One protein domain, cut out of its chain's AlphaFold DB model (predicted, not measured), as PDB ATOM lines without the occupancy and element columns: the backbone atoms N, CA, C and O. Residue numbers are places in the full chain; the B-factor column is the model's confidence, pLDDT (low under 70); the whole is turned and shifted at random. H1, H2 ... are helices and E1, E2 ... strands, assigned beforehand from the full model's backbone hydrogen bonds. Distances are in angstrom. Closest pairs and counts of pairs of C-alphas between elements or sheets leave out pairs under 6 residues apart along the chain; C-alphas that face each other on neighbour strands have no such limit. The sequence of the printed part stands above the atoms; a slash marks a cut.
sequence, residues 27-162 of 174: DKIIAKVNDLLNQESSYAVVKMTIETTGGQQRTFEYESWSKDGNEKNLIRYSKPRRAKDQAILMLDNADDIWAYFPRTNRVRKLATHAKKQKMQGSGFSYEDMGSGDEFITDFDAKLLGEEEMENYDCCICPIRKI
ATOM      1  N   ASP A  27      -4.320   9.230  -0.354       87.38
ATOM      2  CA  ASP A  27      -3.332   9.273  -1.444       87.38
ATOM      3  C   ASP A  27      -2.647   7.921  -1.679       87.38
ATOM      4  O   ASP A  27      -2.495   7.484  -2.814       87.38
ATOM      5  N   LYS A  28      -2.279   7.203  -0.606       89.38
ATOM      6  CA  LYS A  28      -1.665   5.869  -0.723       89.38
ATOM      7  C   LYS A  28      -2.649   4.828  -1.245       89.38
ATOM      8  O   LYS A  28      -2.245   3.921  -1.966       89.38
ATOM      9  N   ILE A  29      -3.919   4.937  -0.854       90.19
ATOM     10  CA  ILE A  29      -4.976   4.046  -1.338       90.19
ATOM     11  C   ILE A  29      -5.186   4.276  -2.833       90.19
ATOM     12  O   ILE A  29      -5.127   3.317  -3.596       90.19
ATOM     13  N   ILE A  30      -5.380   5.527  -3.255       90.06
ATOM     14  CA  ILE A  30      -5.620   5.850  -4.666       90.06
ATOM     15  C   ILE A  30      -4.393   5.549  -5.524       90.06
ATOM     16  O   ILE A  30      -4.572   4.976  -6.591       90.06
ATOM     17  N   ALA A  31      -3.170   5.791  -5.043       89.62
ATOM     18  CA  ALA A  31      -1.956   5.359  -5.739       89.62
ATOM     19  C   ALA A  31      -1.949   3.844  -5.984       89.62
ATOM     20  O   ALA A  31      -1.756   3.391  -7.106       89.62
ATOM     21  N   LYS A  32      -2.274   3.045  -4.961       90.81
ATOM     22  CA  LYS A  32      -2.344   1.586  -5.107       90.81
ATOM     23  C   LYS A  32      -3.461   1.140  -6.056       90.81
ATOM     24  O   LYS A  32      -3.287   0.164  -6.778       90.81
ATOM     25  N   VAL A  33      -4.611   1.814  -6.042       89.81
ATOM     26  CA  VAL A  33      -5.709   1.542  -6.984       89.81
ATOM     27  C   VAL A  33      -5.285   1.891  -8.411       89.81
ATOM     28  O   VAL A  33      -5.512   1.089  -9.313       89.81
ATOM     29  N   ASN A  34      -4.628   3.034  -8.606       90.06
ATOM     30  CA  ASN A  34      -4.104   3.472  -9.894       90.06
ATOM     31  C   ASN A  34      -3.124   2.446 -10.472       90.06
ATOM     32  O   ASN A  34      -3.338   1.973 -11.582       90.06
ATOM     33  N   ASP A  35      -2.142   2.003  -9.682       89.75
ATOM     34  CA  ASP A  35      -1.158   0.993 -10.100       89.75
ATOM     35  C   ASP A  35      -1.806  -0.345 -10.497       89.75
ATOM     36  O   ASP A  35      -1.282  -1.087 -11.328       89.75
ATOM     37  N   LEU A  36      -2.950  -0.690  -9.893       89.38
ATOM     38  CA  LEU A  36      -3.696  -1.900 -10.240       89.38
ATOM     39  C   LEU A  36      -4.468  -1.741 -11.554       89.38
ATOM     40  O   LEU A  36      -4.488  -2.678 -12.354       89.38
ATOM     41  N   LEU A  37      -5.093  -0.582 -11.773       86.94
ATOM     42  CA  LEU A  37      -5.902  -0.303 -12.961       86.94
ATOM     43  C   LEU A  37      -5.045  -0.012 -14.202       86.94
ATOM     44  O   LEU A  37      -5.356  -0.503 -15.288       86.94
ATOM     45  N   ASN A  38      -3.951   0.728 -14.035       89.00
ATOM     46  CA  ASN A  38      -3.109   1.245 -15.109       89.00
ATOM     47  C   ASN A  38      -1.794   0.468 -15.200       89.00
ATOM     48  O   ASN A  38      -0.716   0.951 -14.867       89.00
ATOM     49  N   GLN A  39      -1.890  -0.777 -15.663       90.25
ATOM     50  CA  GLN A  39      -0.708  -1.593 -15.942       90.25
ATOM     51  C   GLN A  39       0.108  -1.004 -17.105       90.25
ATOM     52  O   GLN A  39      -0.453  -0.448 -18.048       90.25
ATOM     53  N   GLU A  40       1.429  -1.213 -17.087       92.81
ATOM     54  CA  GLU A  40       2.361  -0.695 -18.108       92.81
ATOM     55  C   GLU A  40       1.953  -1.061 -19.543       92.81
ATOM     56  O   GLU A  40       2.114  -0.283 -20.481       92.81
ATOM     57  N   SER A  41       1.411  -2.264 -19.727       94.94
ATOM     58  CA  SER A  41       0.747  -2.648 -20.967       94.94
ATOM     59  C   SER A  41      -0.321  -3.694 -20.697       94.94
ATOM     60  O   SER A  41      -0.193  -4.520 -19.791       94.94
ATOM     61  N   SER A  42      -1.375  -3.687 -21.506       94.38
ATOM     62  CA  SER A  42      -2.420  -4.701 -21.427       94.38
ATOM     63  C   SER A  42      -2.981  -5.042 -22.802       94.38
ATOM     64  O   SER A  42      -2.915  -4.251 -23.743       94.38
ATOM     65  N   TYR A  43      -3.531  -6.250 -22.910       96.81
ATOM     66  CA  TYR A  43      -4.300  -6.710 -24.059       96.81
ATOM     67  C   TYR A  43      -5.585  -7.371 -23.568       96.81
ATOM     68  O   TYR A  43      -5.551  -8.186 -22.645       96.81
ATOM     69  N   ALA A  44      -6.708  -7.049 -24.203       96.12
ATOM     70  CA  ALA A  44      -8.004  -7.611 -23.855       96.12
ATOM     71  C   ALA A  44      -8.856  -7.892 -25.094       96.12
ATOM     72  O   ALA A  44      -8.886  -7.107 -26.039       96.12
ATOM     73  N   VAL A  45      -9.620  -8.985 -25.044       97.75
ATOM     74  CA  VAL A  45     -10.737  -9.247 -25.960       97.75
ATOM     75  C   VAL A  45     -12.022  -8.975 -25.195       97.75
ATOM     76  O   VAL A  45     -12.327  -9.657 -24.217       97.75
ATOM     77  N   VAL A  46     -12.774  -7.968 -25.625       96.62
ATOM     78  CA  VAL A  46     -13.904  -7.421 -24.874       96.62
ATOM     79  C   VAL A  46     -15.200  -7.617 -25.646       96.62
ATOM     80  O   VAL A  46     -15.269  -7.378 -26.852       96.62
ATOM     81  N   LYS A  47     -16.258  -8.006 -24.929       97.12
ATOM     82  CA  LYS A  47     -17.643  -7.977 -25.407       97.12
ATOM     83  C   LYS A  47     -18.424  -6.953 -24.589       97.12
ATOM     84  O   LYS A  47     -18.682  -7.173 -23.412       97.12
ATOM     85  N   MET A  48     -18.828  -5.860 -25.226       95.31
ATOM     86  CA  MET A  48     -19.612  -4.793 -24.605       95.31
ATOM     87  C   MET A  48     -21.049  -4.840 -25.121       95.31
ATOM     88  O   MET A  48     -21.280  -4.712 -26.323       95.31
ATOM     89  N   THR A  49     -22.016  -4.980 -24.217       95.81
ATOM     90  CA  THR A  49     -23.443  -4.853 -24.534       95.81
ATOM     91  C   THR A  49     -23.967  -3.549 -23.952       95.81
ATOM     92  O   THR A  49     -23.899  -3.330 -22.749       95.81
ATOM     93  N   ILE A  50     -24.481  -2.684 -24.821       94.00
ATOM     94  CA  ILE A  50     -25.066  -1.393 -24.472       94.00
ATOM     95  C   ILE A  50     -26.580  -1.539 -24.524       94.00
ATOM     96  O   ILE A  50     -27.129  -1.839 -25.588       94.00
ATOM     97  N   GLU A  51     -27.240  -1.276 -23.402       93.81
ATOM     98  CA  GLU A  51     -28.688  -1.135 -23.318       93.81
ATOM     99  C   GLU A  51     -29.051   0.345 -23.180       93.81
ATOM    100  O   GLU A  51     -28.527   1.065 -22.331       93.81
ATOM    101  N   THR A  52     -29.907   0.823 -24.076       88.69
ATOM    102  CA  THR A  52     -30.375   2.214 -24.066       88.69
ATOM    103  C   THR A  52     -31.637   2.350 -23.221       88.69
ATOM    104  O   THR A  52     -32.388   1.391 -23.076       88.69
ATOM    105  N   THR A  53     -31.947   3.561 -22.753       88.50
ATOM    106  CA  THR A  53     -33.180   3.849 -21.990       88.50
ATOM    107  C   THR A  53     -34.461   3.433 -22.726       88.50
ATOM    108  O   THR A  53     -35.465   3.133 -22.096       88.50
ATOM    109  N   GLY A  54     -34.432   3.386 -24.063       87.50
ATOM    110  CA  GLY A  54     -35.546   2.907 -24.886       87.50
ATOM    111  C   GLY A  54     -35.616   1.382 -25.057       87.50
ATOM    112  O   GLY A  54     -36.350   0.923 -25.927       87.50
ATOM    113  N   GLY A  55     -34.813   0.602 -24.326       90.75
ATOM    114  CA  GLY A  55     -34.784  -0.867 -24.381       90.75
ATOM    115  C   GLY A  55     -34.051  -1.463 -25.589       90.75
ATOM    116  O   GLY A  55     -34.006  -2.680 -25.750       90.75
ATOM    117  N   GLN A  56     -33.456  -0.641 -26.464       92.19
ATOM    118  CA  GLN A  56     -32.635  -1.169 -27.559       92.19
ATOM    119  C   GLN A  56     -31.292  -1.654 -27.026       92.19
ATOM    120  O   GLN A  56     -30.616  -0.915 -26.304       92.19
ATOM    121  N   GLN A  57     -30.869  -2.833 -27.482       93.88
ATOM    122  CA  GLN A  57     -29.566  -3.409 -27.166       93.88
ATOM    123  C   GLN A  57     -28.636  -3.434 -28.384       93.88
ATOM    124  O   GLN A  57     -29.042  -3.713 -29.517       93.88
ATOM    125  N   ARG A  58     -27.355  -3.141 -28.153       93.69
ATOM    126  CA  ARG A  58     -26.287  -3.222 -29.158       93.69
ATOM    127  C   ARG A  58     -25.064  -3.877 -28.540       93.69
ATOM    128  O   ARG A  58     -24.571  -3.406 -27.526       93.69
ATOM    129  N   THR A  59     -24.540  -4.908 -29.190       95.69
ATOM    130  CA  THR A  59     -23.310  -5.574 -28.751       95.69
ATOM    131  C   THR A  59     -22.163  -5.271 -29.702       95.69
ATOM    132  O   THR A  59     -22.324  -5.355 -30.925       95.69
ATOM    133  N   PHE A  60     -21.012  -4.946 -29.126       96.38
ATOM    134  CA  PHE A  60     -19.727  -4.800 -29.792       96.38
ATOM    135  C   PHE A  60     -18.762  -5.850 -29.248       96.38
ATOM    136  O   PHE A  60     -18.761  -6.130 -28.052       96.38
ATOM    137  N   GLU A  61     -17.944  -6.416 -30.126       97.94
ATOM    138  CA  GLU A  61     -16.772  -7.197 -29.728       97.94
ATOM    139  C   GLU A  61     -15.548  -6.510 -30.323       97.94
ATOM    140  O   GLU A  61     -15.578  -6.082 -31.484       97.94
ATOM    141  N   TYR A  62     -14.502  -6.351 -29.525       97.75
ATOM    142  CA  TYR A  62     -13.292  -5.652 -29.930       97.75
ATOM    143  C   TYR A  62     -12.079  -6.157 -29.163       97.75
ATOM    144  O   TYR A  62     -12.190  -6.705 -28.069       97.75
ATOM    145  N   GLU A  63     -10.922  -5.954 -29.765       98.31
ATOM    146  CA  GLU A  63      -9.634  -6.088 -29.107       98.31
ATOM    147  C   GLU A  63      -9.192  -4.707 -28.617       98.31
ATOM    148  O   GLU A  63      -9.446  -3.698 -29.285       98.31
ATOM    149  N   SER A  64      -8.568  -4.666 -27.444       96.50
ATOM    150  CA  SER A  64      -8.025  -3.458 -26.831       96.50
ATOM    151  C   SER A  64      -6.577  -3.695 -26.443       96.50
ATOM    152  O   SER A  64      -6.257  -4.746 -25.887       96.50
ATOM    153  N   TRP A  65      -5.730  -2.709 -26.697       97.56
ATOM    154  CA  TRP A  65      -4.346  -2.666 -26.245       97.56
ATOM    155  C   TRP A  65      -4.118  -1.357 -25.514       97.56
ATOM    156  O   TRP A  65      -4.519  -0.312 -26.026       97.56
ATOM    157  N   SER A  66      -3.439  -1.418 -24.376       95.69
ATOM    158  CA  SER A  66      -2.953  -0.234 -23.671       95.69
ATOM    159  C   SER A  66      -1.435  -0.287 -23.524       95.69
ATOM    160  O   SER A  66      -0.837  -1.372 -23.531       95.69
ATOM    161  N   LYS A  67      -0.809   0.884 -23.425       95.50
ATOM    162  CA  LYS A  67       0.621   1.039 -23.173       95.50
ATOM    163  C   LYS A  67       0.890   2.317 -22.376       95.50
ATOM    164  O   LYS A  67       0.094   3.251 -22.460       95.50
ATOM    165  N   ASP A  68       2.031   2.341 -21.694       94.31
ATOM    166  CA  ASP A  68       2.563   3.469 -20.932       94.31
ATOM    167  C   ASP A  68       1.556   3.869 -19.838       94.31
ATOM    168  O   ASP A  68       1.025   4.973 -19.823       94.31
ATOM    169  N   GLY A  69       1.183   2.898 -18.994       91.62
ATOM    170  CA  GLY A  69       0.232   3.121 -17.900       91.62
ATOM    171  C   GLY A  69      -1.145   3.595 -18.372       91.62
ATOM    172  O   GLY A  69      -1.730   4.481 -17.763       91.62
ATOM    173  N   ASN A  70      -1.668   3.030 -19.467       92.19
ATOM    174  CA  ASN A  70      -2.970   3.392 -20.045       92.19
ATOM    175  C   ASN A  70      -3.054   4.822 -20.644       92.19
ATOM    176  O   ASN A  70      -4.138   5.260 -21.025       92.19
ATOM    177  N   GLU A  71      -1.925   5.519 -20.822       93.06
ATOM    178  CA  GLU A  71      -1.853   6.793 -21.563       93.06
ATOM    179  C   GLU A  71      -2.175   6.595 -23.056       93.06
ATOM    180  O   GLU A  71      -2.819   7.434 -23.699       93.06
ATOM    181  N   LYS A  72      -1.741   5.460 -23.623       95.81
ATOM    182  CA  LYS A  72      -1.948   5.106 -25.033       95.81
ATOM    183  C   LYS A  72      -2.852   3.902 -25.148       95.81
ATOM    184  O   LYS A  72      -2.545   2.838 -24.619       95.81
ATOM    185  N   ASN A  73      -3.916   4.041 -25.930       96.31
ATOM    186  CA  ASN A  73      -4.910   2.995 -26.118       96.31
ATOM    187  C   ASN A  73      -5.273   2.802 -27.581       96.31
ATOM    188  O   ASN A  73      -5.549   3.756 -28.308       96.31
ATOM    189  N   LEU A  74      -5.347   1.547 -28.008       97.69
ATOM    190  CA  LEU A  74      -5.851   1.156 -29.314       97.69
ATOM    191  C   LEU A  74      -7.021   0.203 -29.134       97.69
ATOM    192  O   LEU A  74      -6.899  -0.825 -28.479       97.69
ATOM    193  N   ILE A  75      -8.133   0.508 -29.788       97.44
ATOM    194  CA  ILE A  75      -9.310  -0.354 -29.839       97.44
ATOM    195  C   ILE A  75      -9.569  -0.715 -31.291       97.44
ATOM    196  O   ILE A  75      -9.649   0.173 -32.141       97.44
ATOM    197  N   ARG A  76      -9.749  -2.005 -31.583       98.19
ATOM    198  CA  ARG A  76     -10.118  -2.498 -32.915       98.19
ATOM    199  C   ARG A  76     -11.341  -3.396 -32.836       98.19
ATOM    200  O   ARG A  76     -11.325  -4.458 -32.221       98.19
ATOM    201  N   TYR A  77     -12.402  -2.989 -33.517       97.94
ATOM    202  CA  TYR A  77     -13.666  -3.712 -33.507       97.94
ATOM    203  C   TYR A  77     -13.628  -4.949 -34.404       97.94
ATOM    204  O   TYR A  77     -13.321  -4.867 -35.593       97.94
ATOM    205  N   SER A  78     -14.034  -6.091 -33.858       97.94
ATOM    206  CA  SER A  78     -14.217  -7.344 -34.595       97.94
ATOM    207  C   SER A  78     -15.694  -7.587 -34.936       97.94
ATOM    208  O   SER A  78     -16.011  -8.090 -36.021       97.94
ATOM    209  N   LYS A  79     -16.619  -7.159 -34.063       97.00
ATOM    210  CA  LYS A  79     -18.072  -7.201 -34.287       97.00
ATOM    211  C   LYS A  79     -18.761  -5.928 -33.785       97.00
ATOM    212  O   LYS A  79     -18.280  -5.283 -32.857       97.00
ATOM    213  N   PRO A  80     -19.936  -5.588 -34.342       95.88
ATOM    214  CA  PRO A  80     -20.656  -6.265 -35.429       95.88
ATOM    215  C   PRO A  80     -20.107  -5.894 -36.813       95.88
ATOM    216  O   PRO A  80     -19.323  -4.963 -36.940       95.88
ATOM    217  N   ARG A  81     -20.570  -6.566 -37.880       95.25
ATOM    218  CA  ARG A  81     -20.102  -6.354 -39.274       95.25
ATOM    219  C   ARG A  81     -20.009  -4.879 -39.692       95.25
ATOM    220  O   ARG A  81     -19.111  -4.510 -40.431       95.25
ATOM    221  N   ARG A  82     -20.939  -4.047 -39.218       92.38
ATOM    222  CA  ARG A  82     -21.002  -2.601 -39.496       92.38
ATOM    223  C   ARG A  82     -19.859  -1.781 -38.879       92.38
ATOM    224  O   ARG A  82     -19.565  -0.720 -39.409       92.38
ATOM    225  N   ALA A  83     -19.235  -2.273 -37.809       94.06
ATOM    226  CA  ALA A  83     -18.082  -1.655 -37.150       94.06
ATOM    227  C   ALA A  83     -16.789  -2.468 -37.332       94.06
ATOM    228  O   ALA A  83     -15.739  -2.030 -36.884       94.06
ATOM    229  N   LYS A  84     -16.844  -3.645 -37.969       96.88
ATOM    230  CA  LYS A  84     -15.681  -4.517 -38.154       96.88
ATOM    231  C   LYS A  84     -14.520  -3.746 -38.797       96.88
ATOM    232  O   LYS A  84     -14.727  -3.048 -39.787       96.88
ATOM    233  N   ASP A  85     -13.332  -3.900 -38.220       97.31
ATOM    234  CA  ASP A  85     -12.073  -3.240 -38.584       97.31
ATOM    235  C   ASP A  85     -12.044  -1.715 -38.387       97.31
ATOM    236  O   ASP A  85     -11.048  -1.072 -38.716       97.31
ATOM    237  N   GLN A  86     -13.102  -1.116 -37.828       97.81
ATOM    238  CA  GLN A  86     -13.009   0.237 -37.289       97.81
ATOM    239  C   GLN A  86     -12.012   0.223 -36.129       97.81
ATOM    240  O   GLN A  86     -12.022  -0.705 -35.314       97.81
ATOM    241  N   ALA A  87     -11.170   1.248 -36.051       97.94
ATOM    242  CA  ALA A  87     -10.215   1.392 -34.962       97.94
ATOM    243  C   ALA A  87     -10.274   2.791 -34.352       97.94
ATOM    244  O   ALA A  87     -10.541   3.765 -35.060       97.94
ATOM    245  N   ILE A  88     -10.033   2.869 -33.048       97.56
ATOM    246  CA  ILE A  88      -9.875   4.112 -32.295       97.56
ATOM    247  C   ILE A  88      -8.502   4.065 -31.632       97.56
ATOM    248  O   ILE A  88      -8.213   3.117 -30.907       97.56
ATOM    249  N   LEU A  89      -7.677   5.072 -31.890       97.81
ATOM    250  CA  LEU A  89      -6.413   5.309 -31.207       97.81
ATOM    251  C   LEU A  89      -6.594   6.519 -30.291       97.81
ATOM    252  O   LEU A  89      -7.066   7.559 -30.746       97.81
ATOM    253  N   MET A  90      -6.230   6.372 -29.027       96.88
ATOM    254  CA  MET A  90      -6.231   7.426 -28.015       96.88
ATOM    255  C   MET A  90      -4.793   7.590 -27.531       96.88
ATOM    256  O   MET A  90      -4.134   6.598 -27.218       96.88
ATOM    257  N   LEU A  91      -4.310   8.825 -27.537       95.75
ATOM    258  CA  LEU A  91      -2.988   9.226 -27.069       95.75
ATOM    259  C   LEU A  91      -3.152  10.335 -26.027       95.75
ATOM    260  O   LEU A  91      -4.195  10.997 -26.004       95.75
ATOM    261  N   ASP A  92      -2.114  10.535 -25.219       93.50
ATOM    262  CA  ASP A  92      -2.004  11.619 -24.239       93.50
ATOM    263  C   ASP A  92      -3.237  11.671 -23.318       93.50
ATOM    264  O   ASP A  92      -3.969  12.657 -23.271       93.50
ATOM    265  N   ASN A  93      -3.543  10.549 -22.664       91.69
ATOM    266  CA  ASN A  93      -4.723  10.386 -21.811       91.69
ATOM    267  C   ASN A  93      -6.053  10.748 -22.511       91.69
ATOM    268  O   ASN A  93      -6.901  11.478 -21.993       91.69
ATOM    269  N   ALA A  94      -6.216  10.284 -23.753       93.12
ATOM    270  CA  ALA A  94      -7.359  10.577 -24.620       93.12
ATOM    271  C   ALA A  94      -7.550  12.066 -24.995       93.12
ATOM    272  O   ALA A  94      -8.622  12.433 -25.490       93.12
ATOM    273  N   ASP A  95      -6.530  12.920 -24.843       93.38
ATOM    274  CA  ASP A  95      -6.549  14.290 -25.379       93.38
ATOM    275  C   ASP A  95      -6.347  14.325 -26.905       93.38
ATOM    276  O   ASP A  95      -6.824  15.252 -27.577       93.38
ATOM    277  N   ASP A  96      -5.717  13.293 -27.484       96.06
ATOM    278  CA  ASP A  96      -5.621  13.114 -28.933       96.06
ATOM    279  C   ASP A  96      -6.244  11.792 -29.407       96.06
ATOM    280  O   ASP A  96      -5.674  10.708 -29.275       96.06
ATOM    281  N   ILE A  97      -7.440  11.892 -29.996       97.25
ATOM    282  CA  ILE A  97      -8.237  10.737 -30.421       97.25
ATOM    283  C   ILE A  97      -8.344  10.684 -31.943       97.25
ATOM    284  O   ILE A  97      -8.872  11.591 -32.596       97.25
ATOM    285  N   TRP A  98      -7.944   9.551 -32.508       97.75
ATOM    286  CA  TRP A  98      -7.991   9.260 -33.934       97.75
ATOM    287  C   TRP A  98      -8.906   8.072 -34.216       97.75
ATOM    288  O   TRP A  98      -8.795   7.013 -33.607       97.75
ATOM    289  N   ALA A  99      -9.796   8.220 -35.192       97.25
ATOM    290  CA  ALA A  99     -10.703   7.172 -35.633       97.25
ATOM    291  C   ALA A  99     -10.405   6.763 -37.079       97.25
ATOM    292  O   ALA A  99     -10.390   7.597 -37.989       97.25
ATOM    293  N   TYR A 100     -10.224   5.463 -37.303       98.12
ATOM    294  CA  TYR A 100     -10.078   4.864 -38.626       98.12
ATOM    295  C   TYR A 100     -11.386   4.213 -39.079       98.12
ATOM    296  O   TYR A 100     -11.964   3.390 -38.370       98.12
ATOM    297  N   PHE A 101     -11.828   4.550 -40.293       96.81
ATOM    298  CA  PHE A 101     -13.053   4.041 -40.903       96.81
ATOM    299  C   PHE A 101     -12.731   3.179 -42.136       96.81
ATOM    300  O   PHE A 101     -12.479   3.739 -43.214       96.81
ATOM    301  N   PRO A 102     -12.814   1.837 -42.039       96.12
ATOM    302  CA  PRO A 102     -12.366   0.926 -43.095       96.12
ATOM    303  C   PRO A 102     -13.180   1.058 -44.382       96.12
ATOM    304  O   PRO A 102     -12.625   1.034 -45.475       96.12
ATOM    305  N   ARG A 103     -14.495   1.297 -44.275       93.94
ATOM    306  CA  ARG A 103     -15.385   1.446 -45.441       93.94
ATOM    307  C   ARG A 103     -14.968   2.584 -46.376       93.94
ATOM    308  O   ARG A 103     -15.235   2.522 -47.569       93.94
ATOM    309  N   THR A 104     -14.367   3.634 -45.826       95.88
ATOM    310  CA  THR A 104     -13.934   4.811 -46.592       95.88
ATOM    311  C   THR A 104     -12.421   4.909 -46.731       95.88
ATOM    312  O   THR A 104     -11.956   5.811 -47.416       95.88
ATOM    313  N   ASN A 105     -11.676   4.025 -46.061       95.88
ATOM    314  CA  ASN A 105     -10.227   4.097 -45.893       95.88
ATOM    315  C   ASN A 105      -9.748   5.490 -45.436       95.88
ATOM    316  O   ASN A 105      -8.870   6.100 -46.044       95.88
ATOM    317  N   ARG A 106     -10.398   6.050 -44.406       97.44
ATOM    318  CA  ARG A 106     -10.081   7.390 -43.888       97.44
ATOM    319  C   ARG A 106      -9.752   7.337 -42.409       97.44
ATOM    320  O   ARG A 106     -10.440   6.658 -41.651       97.44
ATOM    321  N   VAL A 107      -8.762   8.131 -42.023       98.06
ATOM    322  CA  VAL A 107      -8.422   8.442 -40.634       98.06
ATOM    323  C   VAL A 107      -8.910   9.857 -40.331       98.06
ATOM    324  O   VAL A 107      -8.771  10.755 -41.164       98.06
ATOM    325  N   ARG A 108      -9.539  10.055 -39.173       97.25
ATOM    326  CA  ARG A 108     -10.046  11.356 -38.726       97.25
ATOM    327  C   ARG A 108      -9.663  11.593 -37.276       97.25
ATOM    328  O   ARG A 108      -9.935  10.739 -36.439       97.25
ATOM    329  N   LYS A 109      -9.112  12.770 -36.990       97.12
ATOM    330  CA  LYS A 109      -8.983  13.275 -35.624       97.12
ATOM    331  C   LYS A 109     -10.357  13.709 -35.118       97.12
ATOM    332  O   LYS A 109     -11.100  14.372 -35.851       97.12
ATOM    333  N   LEU A 110     -10.716  13.297 -33.909       95.00
ATOM    334  CA  LEU A 110     -11.908  13.793 -33.227       95.00
ATOM    335  C   LEU A 110     -11.581  15.132 -32.552       95.00
ATOM    336  O   LEU A 110     -10.438  15.401 -32.195       95.00
ATOM    337  N   ALA A 111     -12.581  16.002 -32.416       93.12
ATOM    338  CA  ALA A 111     -12.401  17.278 -31.724       93.12
ATOM    339  C   ALA A 111     -12.073  17.048 -30.241       93.12
ATOM    340  O   ALA A 111     -12.533  16.069 -29.667       93.12
ATOM    341  N   THR A 112     -11.373  17.977 -29.589       88.38
ATOM    342  CA  THR A 112     -10.965  17.851 -28.174       88.38
ATOM    343  C   THR A 112     -12.137  17.578 -27.225       88.38
ATOM    344  O   THR A 112     -12.021  16.796 -26.289       88.38
ATOM    345  N   HIS A 113     -13.324  18.138 -27.497       91.31
ATOM    346  CA  HIS A 113     -14.518  17.863 -26.689       91.31
ATOM    347  C   HIS A 113     -14.979  16.394 -26.756       91.31
ATOM    348  O   HIS A 113     -15.863  15.995 -25.999       91.31
ATOM    349  N   ALA A 114     -14.462  15.603 -27.704       90.88
ATOM    350  CA  ALA A 114     -14.797  14.197 -27.861       90.88
ATOM    351  C   ALA A 114     -14.329  13.371 -26.666       90.88
ATOM    352  O   ALA A 114     -15.015  12.413 -26.351       90.88
ATOM    353  N   LYS A 115     -13.272  13.780 -25.945       92.44
ATOM    354  CA  LYS A 115     -12.815  13.123 -24.706       92.44
ATOM    355  C   LYS A 115     -13.977  12.834 -23.739       92.44
ATOM    356  O   LYS A 115     -14.169  11.707 -23.299       92.44
ATOM    357  N   LYS A 116     -14.869  13.813 -23.563       92.31
ATOM    358  CA  LYS A 116     -16.054  13.727 -22.685       92.31
ATOM    359  C   LYS A 116     -17.284  13.074 -23.324       92.31
ATOM    360  O   LYS A 116     -18.332  12.959 -22.691       92.31
ATOM    361  N   GLN A 117     -17.221  12.708 -24.603       93.69
ATOM    362  CA  GLN A 117     -18.339  12.083 -25.303       93.69
ATOM    363  C   GLN A 117     -18.390  10.585 -25.033       93.69
ATOM    364  O   GLN A 117     -17.371   9.921 -24.894       93.69
ATOM    365  N   LYS A 118     -19.610  10.045 -25.030       92.44
ATOM    366  CA  LYS A 118     -19.862   8.617 -24.848       92.44
ATOM    367  C   LYS A 118     -19.361   7.812 -26.041       92.44
ATOM    368  O   LYS A 118     -19.851   7.982 -27.164       92.44
ATOM    369  N   MET A 119     -18.472   6.862 -25.792       89.88
ATOM    370  CA  MET A 119     -17.967   5.964 -26.817       89.88
ATOM    371  C   MET A 119     -19.089   5.051 -27.320       89.88
ATOM    372  O   MET A 119     -19.698   4.314 -26.547       89.88
ATOM    373  N   GLN A 120     -19.387   5.120 -28.622       87.25
ATOM    374  CA  GLN A 120     -20.479   4.374 -29.279       87.25
ATOM    375  C   GLN A 120     -21.865   4.547 -28.614       87.25
ATOM    376  O   GLN A 120     -22.751   3.707 -28.790       87.25
ATOM    377  N   GLY A 121     -22.069   5.629 -27.852       86.62
ATOM    378  CA  GLY A 121     -23.291   5.845 -27.072       86.62
ATOM    379  C   GLY A 121     -23.430   4.929 -25.850       86.62
ATOM    380  O   GLY A 121     -24.551   4.684 -25.409       86.62
ATOM    381  N   SER A 122     -22.318   4.404 -25.334       89.38
ATOM    382  CA  SER A 122     -22.273   3.599 -24.111       89.38
ATOM    383  C   SER A 122     -22.382   4.456 -22.839       89.38
ATOM    384  O   SER A 122     -22.588   5.670 -22.895       89.38
ATOM    385  N   GLY A 123     -22.266   3.813 -21.675       90.38
ATOM    386  CA  GLY A 123     -22.079   4.508 -20.401       90.38
ATOM    387  C   GLY A 123     -20.681   5.112 -20.222       90.38
ATOM    388  O   GLY A 123     -20.544   6.006 -19.399       90.38
ATOM    389  N   PHE A 124     -19.692   4.675 -21.008       91.19
ATOM    390  CA  PHE A 124     -18.295   5.104 -20.914       91.19
ATOM    391  C   PHE A 124     -17.998   6.253 -21.876       91.19
ATOM    392  O   PHE A 124     -18.406   6.228 -23.046       91.19
ATOM    393  N   SER A 125     -17.275   7.256 -21.391       93.25
ATOM    394  CA  SER A 125     -16.641   8.287 -22.205       93.25
ATOM    395  C   SER A 125     -15.293   7.816 -22.763       93.25
ATOM    396  O   SER A 125     -14.816   6.736 -22.418       93.25
ATOM    397  N   TYR A 126     -14.690   8.591 -23.666       92.69
ATOM    398  CA  TYR A 126     -13.328   8.300 -24.123       92.69
ATOM    399  C   TYR A 126     -12.291   8.562 -23.021       92.69
ATOM    400  O   TYR A 126     -11.324   7.814 -22.927       92.69
ATOM    401  N   GLU A 127     -12.532   9.561 -22.166       90.44
ATOM    402  CA  GLU A 127     -11.752   9.843 -20.948       90.44
ATOM    403  C   GLU A 127     -11.697   8.613 -20.034       90.44
ATOM    404  O   GLU A 127     -10.616   8.189 -19.651       90.44
ATOM    405  N   ASP A 128     -12.833   7.945 -19.800       89.81
ATOM    406  CA  ASP A 128     -12.884   6.744 -18.948       89.81
ATOM    407  C   ASP A 128     -12.067   5.559 -19.499       89.81
ATOM    408  O   ASP A 128     -11.724   4.640 -18.760       89.81
ATOM    409  N   MET A 129     -11.798   5.532 -20.808       86.94
ATOM    410  CA  MET A 129     -11.078   4.434 -21.462       86.94
ATOM    411  C   MET A 129      -9.581   4.680 -21.614       86.94
ATOM    412  O   MET A 129      -8.854   3.741 -21.927       86.94
ATOM    413  N   GLY A 130      -9.130   5.916 -21.436       83.19
ATOM    414  CA  GLY A 130      -7.737   6.297 -21.611       83.19
ATOM    415  C   GLY A 130      -7.327   7.363 -20.619       83.19
ATOM    416  O   GLY A 130      -6.658   8.297 -21.018       83.19
ATOM    417  N   SER A 131      -7.770   7.271 -19.369       78.81
ATOM    418  CA  SER A 131      -7.458   8.260 -18.335       78.81
ATOM    419  C   SER A 131      -6.013   8.177 -17.836       78.81
ATOM    420  O   SER A 131      -5.527   9.137 -17.250       78.81
ATOM    421  N   GLY A 132      -5.319   7.053 -18.044       85.25
ATOM    422  CA  GLY A 132      -3.978   6.849 -17.496       85.25
ATOM    423  C   GLY A 132      -3.909   7.195 -16.005       85.25
ATOM    424  O   GLY A 132      -4.836   6.899 -15.245       85.25
ATOM    425  N   ASP A 133      -2.850   7.894 -15.608       84.06
ATOM    426  CA  ASP A 133      -2.591   8.307 -14.223       84.06
ATOM    427  C   ASP A 133      -3.416   9.518 -13.743       84.06
ATOM    428  O   ASP A 133      -3.176  10.037 -12.649       84.06
ATOM    429  N   GLU A 134      -4.424   9.972 -14.501       81.75
ATOM    430  CA  GLU A 134      -5.233  11.144 -14.132       81.75
ATOM    431  C   GLU A 134      -5.827  11.034 -12.716       81.75
ATOM    432  O   GLU A 134      -5.948  12.037 -12.018       81.75
ATOM    433  N   PHE A 135      -6.132   9.825 -12.227       78.69
ATOM    434  CA  PHE A 135      -6.649   9.622 -10.866       78.69
ATOM    435  C   PHE A 135      -5.698  10.072  -9.750       78.69
ATOM    436  O   PHE A 135      -6.177  10.445  -8.679       78.69
ATOM    437  N   ILE A 136      -4.383  10.033  -9.978       86.19
ATOM    438  CA  ILE A 136      -3.368  10.445  -8.997       86.19
ATOM    439  C   ILE A 136      -2.785  11.829  -9.295       86.19
ATOM    440  O   ILE A 136      -2.257  12.463  -8.383       86.19
ATOM    441  N   THR A 137      -2.868  12.313 -10.539       85.38
ATOM    442  CA  THR A 137      -2.345  13.639 -10.912       85.38
ATOM    443  C   THR A 137      -3.375  14.749 -10.767       85.38
ATOM    444  O   THR A 137      -3.016  15.869 -10.405       85.38
ATOM    445  N   ASP A 138      -4.648  14.453 -11.039       85.38
ATOM    446  CA  ASP A 138      -5.704  15.463 -11.119       85.38
ATOM    447  C   ASP A 138      -6.589  15.494  -9.878       85.38
ATOM    448  O   ASP A 138      -7.441  16.379  -9.781       85.38
ATOM    449  N   PHE A 139      -6.445  14.554  -8.942       86.44
ATOM    450  CA  PHE A 139      -7.346  14.436  -7.803       86.44
ATOM    451  C   PHE A 139      -6.616  14.288  -6.469       86.44
ATOM    452  O   PHE A 139      -5.689  13.500  -6.334       86.44
ATOM    453  N   ASP A 140      -7.128  14.987  -5.455       87.88
ATOM    454  CA  ASP A 140      -6.756  14.778  -4.058       87.88
ATOM    455  C   ASP A 140      -7.698  13.764  -3.410       87.88
ATOM    456  O   ASP A 140      -8.928  13.875  -3.534       87.88
ATOM    457  N   ALA A 141      -7.135  12.814  -2.660       88.94
ATOM    458  CA  ALA A 141      -7.876  11.726  -2.040       88.94
ATOM    459  C   ALA A 141      -7.830  11.798  -0.511       88.94
ATOM    460  O   ALA A 141      -6.772  11.844   0.118       88.94
ATOM    461  N   LYS A 142      -8.996  11.715   0.135       89.62
ATOM    462  CA  LYS A 142      -9.081  11.700   1.602       89.62
ATOM    463  C   LYS A 142      -9.765  10.437   2.093       89.62
ATOM    464  O   LYS A 142     -10.920  10.219   1.768       89.62
ATOM    465  N   LEU A 143      -9.098   9.672   2.957       89.81
ATOM    466  CA  LEU A 143      -9.738   8.569   3.675       89.81
ATOM    467  C   LEU A 143     -10.725   9.137   4.708       89.81
ATOM    468  O   LEU A 143     -10.310   9.840   5.636       89.81
ATOM    469  N   LEU A 144     -12.020   8.871   4.525       90.19
ATOM    470  CA  LEU A 144     -13.076   9.287   5.455       90.19
ATOM    471  C   LEU A 144     -13.420   8.216   6.487       90.19
ATOM    472  O   LEU A 144     -13.796   8.563   7.604       90.19
ATOM    473  N   GLY A 145     -13.287   6.946   6.124       89.38
ATOM    474  CA  GLY A 145     -13.632   5.827   6.985       89.38
ATOM    475  C   GLY A 145     -13.609   4.510   6.228       89.38
ATOM    476  O   GLY A 145     -13.203   4.458   5.064       89.38
ATOM    477  N   GLU A 146     -14.060   3.472   6.912       90.62
ATOM    478  CA  GLU A 146     -14.181   2.114   6.401       90.62
ATOM    479  C   GLU A 146     -15.636   1.666   6.563       90.62
ATOM    480  O   GLU A 146     -16.304   2.049   7.530       90.62
ATOM    481  N   GLU A 147     -16.133   0.891   5.608       93.56
ATOM    482  CA  GLU A 147     -17.452   0.265   5.649       93.56
ATOM    483  C   GLU A 147     -17.371  -1.177   5.156       93.56
ATOM    484  O   GLU A 147     -16.503  -1.518   4.357       93.56
ATOM    485  N   GLU A 148     -18.284  -2.024   5.617       94.75
ATOM    486  CA  GLU A 148     -18.392  -3.392   5.125       94.75
ATOM    487  C   GLU A 148     -19.387  -3.435   3.958       94.75
ATOM    488  O   GLU A 148     -20.564  -3.096   4.118       94.75
ATOM    489  N   MET A 149     -18.932  -3.866   2.780       90.31
ATOM    490  CA  MET A 149     -19.790  -4.102   1.616       90.31
ATOM    491  C   MET A 149     -19.606  -5.527   1.122       90.31
ATOM    492  O   MET A 149     -18.490  -5.946   0.837       90.31
ATOM    493  N   GLU A 150     -20.705  -6.273   1.001       91.12
ATOM    494  CA  GLU A 150     -20.687  -7.655   0.498       91.12
ATOM    495  C   GLU A 150     -19.644  -8.553   1.203       91.12
ATOM    496  O   GLU A 150     -19.044  -9.423   0.574       91.12
ATOM    497  N   ASN A 151     -19.450  -8.358   2.519       92.50
ATOM    498  CA  ASN A 151     -18.474  -9.073   3.355       92.50
ATOM    499  C   ASN A 151     -16.995  -8.759   3.007       92.50
ATOM    500  O   ASN A 151     -16.109  -9.596   3.205       92.50
ATOM    501  N   TYR A 152     -16.728  -7.552   2.498       91.38
ATOM    502  CA  TYR A 152     -15.395  -6.976   2.314       91.38
ATOM    503  C   TYR A 152     -15.268  -5.645   3.060       91.38
ATOM    504  O   TYR A 152     -16.174  -4.812   2.999       91.38
ATOM    505  N   ASP A 153     -14.117  -5.425   3.696       91.44
ATOM    506  CA  ASP A 153     -13.754  -4.123   4.260       91.44
ATOM    507  C   ASP A 153     -13.379  -3.156   3.125       91.44
ATOM    508  O   ASP A 153     -12.389  -3.346   2.409       91.44
ATOM    509  N   CYS A 154     -14.173  -2.102   2.960       91.81
ATOM    510  CA  CYS A 154     -14.044  -1.102   1.910       91.81
ATOM    511  C   CYS A 154     -13.644   0.251   2.498       91.81
ATOM    512  O   CYS A 154     -14.230   0.738   3.460       91.81
ATOM    513  N   CYS A 155     -12.656   0.907   1.887       90.81
ATOM    514  CA  CYS A 155     -12.261   2.265   2.256       90.81
ATOM    515  C   CYS A 155     -13.110   3.305   1.512       90.81
ATOM    516  O   CYS A 155     -13.178   3.291   0.282       90.81
ATOM    517  N   ILE A 156     -13.665   4.274   2.239       89.62
ATOM    518  CA  ILE A 156     -14.381   5.413   1.655       89.62
ATOM    519  C   ILE A 156     -13.379   6.545   1.401       89.62
ATOM    520  O   ILE A 156     -12.976   7.263   2.324       89.62
ATOM    521  N   CYS A 157     -12.999   6.718   0.135       88.69
ATOM    522  CA  CYS A 157     -12.038   7.728  -0.317       88.69
ATOM    523  C   CYS A 157     -12.670   8.683  -1.344       88.69
ATOM    524  O   CYS A 157     -12.508   8.473  -2.546       88.69
ATOM    525  N   PRO A 158     -13.389   9.743  -0.926       86.19
ATOM    526  CA  PRO A 158     -13.773  10.810  -1.843       86.19
ATOM    527  C   PRO A 158     -12.543  11.433  -2.507       86.19
ATOM    528  O   PRO A 158     -11.578  11.810  -1.833       86.19
ATOM    529  N   ILE A 159     -12.648  11.603  -3.820       87.25
ATOM    530  CA  ILE A 159     -11.674  12.303  -4.648       87.25
ATOM    531  C   ILE A 159     -12.218  13.675  -5.048       87.25
ATOM    532  O   ILE A 159     -13.413  13.840  -5.311       87.25
ATOM    533  N   ARG A 160     -11.352  14.687  -5.072       86.69
ATOM    534  CA  ARG A 160     -11.697  16.041  -5.525       86.69
ATOM    535  C   ARG A 160     -10.707  16.485  -6.577       86.69
ATOM    536  O   ARG A 160      -9.511  16.387  -6.346       86.69
ATOM    537  N   LYS A 161     -11.211  17.004  -7.698       82.44
ATOM    538  CA  LYS A 161     -10.341  17.509  -8.757       82.44
ATOM    539  C   LYS A 161      -9.517  18.682  -8.223       82.44
ATOM    540  O   LYS A 161     -10.088  19.666  -7.735       82.44
ATOM    541  N   ILE A 162      -8.199  18.572  -8.327       78.81
ATOM    542  CA  ILE A 162      -7.241  19.618  -8.006       78.81
ATOM    543  C   ILE A 162      -7.525  20.759  -8.974       78.81
ATOM    544  O   ILE A 162      -7.293  20.688 -10.179       78.81
TER     545      ILE A 162
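Overview. This is residues 27 to 162 of the 174 residues of the protein "Outer membrane lipoprotein-sorting protein" of bacterium (UniProt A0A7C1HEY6). A twisted sheet of six strands, E1 to E6, makes one lobe, and a smaller lobe of H1, H3 and two short two-stranded ribbons, E7 with E10 and E8 with E9, makes the other end of the longest axis. Two links join the lobes: residues 38 to 40 from H1 to E1, and the long stretch 117 to 133, which has no named element and passes over one face of the large sheet on its way back; at the far end the turn of the E8 and E9 hairpin sticks out with residues 148 to 153. The printed part has 136 residues with three named helices and ten named strands, in the order H1 E1 E2 E3 E4 E5 E6 H2 H3 E7 E8 E9 E10, and its class is mixed, helices and strands. The large sheet has the order E1 E2 E3 E4 E5 E6, and it and both ribbons are antiparallel throughout. The whole is only just compact, close to loose, with a radius of gyration of the C-alphas of 17.1 A, and elongated, with spans of 53 by 34 by 26 A.

Along the chain. H1, residues 27 to 37, begins at C-alpha 27 at (-3.332, 9.273, -1.444) and is 15.2 A long. E1, residues 41 to 51, is 29.6 A long and bends by 60 degrees at residue 45. E2, residues 57 to 67, is 30.8 A long and bends by 52 degrees at residue 61. E3 is residues 72 to 79, 22.3 A, followed by E4, 87 to 91, E5, 96 to 101, 16.8 A, and E6, 106 to 109, which begins at C-alpha 106 at (-10.081, 7.390, -43.888). Then come H2, residues 112 to 116, and H3, 134 to 137. E7 is residues 139 to 141, E8 145 to 149, E9 152 to 156, and E10 159 to 161, ending at C-alpha 161 at (-10.341, 17.509, -8.757).

Arrangement. H1 touches H3, and the closest C-alphas, those of Ala 31 and Ile 136, are 6.2 A apart. H1 is not on the large sheet. E1 to E6 form a meander, each strand the antiparallel neighbour of the one before, with edge strands E1 and E6. E1 and E2 are a hairpin at 165 degrees, with N 46 and O 62 within hydrogen-bond range at 2.8 A. In the hairpin of E2 and E3, at 145 degrees, N 65 and O 74 are 2.8 A apart. N 75 and O 88 of E3 and E4 are 2.8 A apart, N 89 and O 98 of E4 and E5 2.8 A, and N 99 and O 108 of E5 and E6 2.8 A. H2 only grazes this sheet, with its residues 112 to 115. E7 and E10 are antiparallel at 153 degrees, with N 140 and O 160 at 2.9 A. E8 and E9 are a hairpin at 142 degrees, with N 154 and O 147 at 2.8 A. E9 runs on into E10 across a break of 2 residues, at 32 degrees. H3 and E10 are near each other, with 7 pairs of C-alphas within 10 A. E1 and E8 are apart. Every O i to N i+4 pair is within hydrogen-bond range in H1; H2 has 0 of 1, but 2 of 2 O i to N i+3 pairs, and H3 is too short for an O i to N i+4 pair.

Size, cuts and confidence. The two C-alphas farthest apart, those of Thr 104 and Gly 145, are 53.6 A apart. The printed part has no cut. The link from H2 to H3, 17 residues, is long; that from E3 to E4 is short but not tight, and the others are tight. The mean pLDDT of the printed part is 92.3, and no printed residue is under 70.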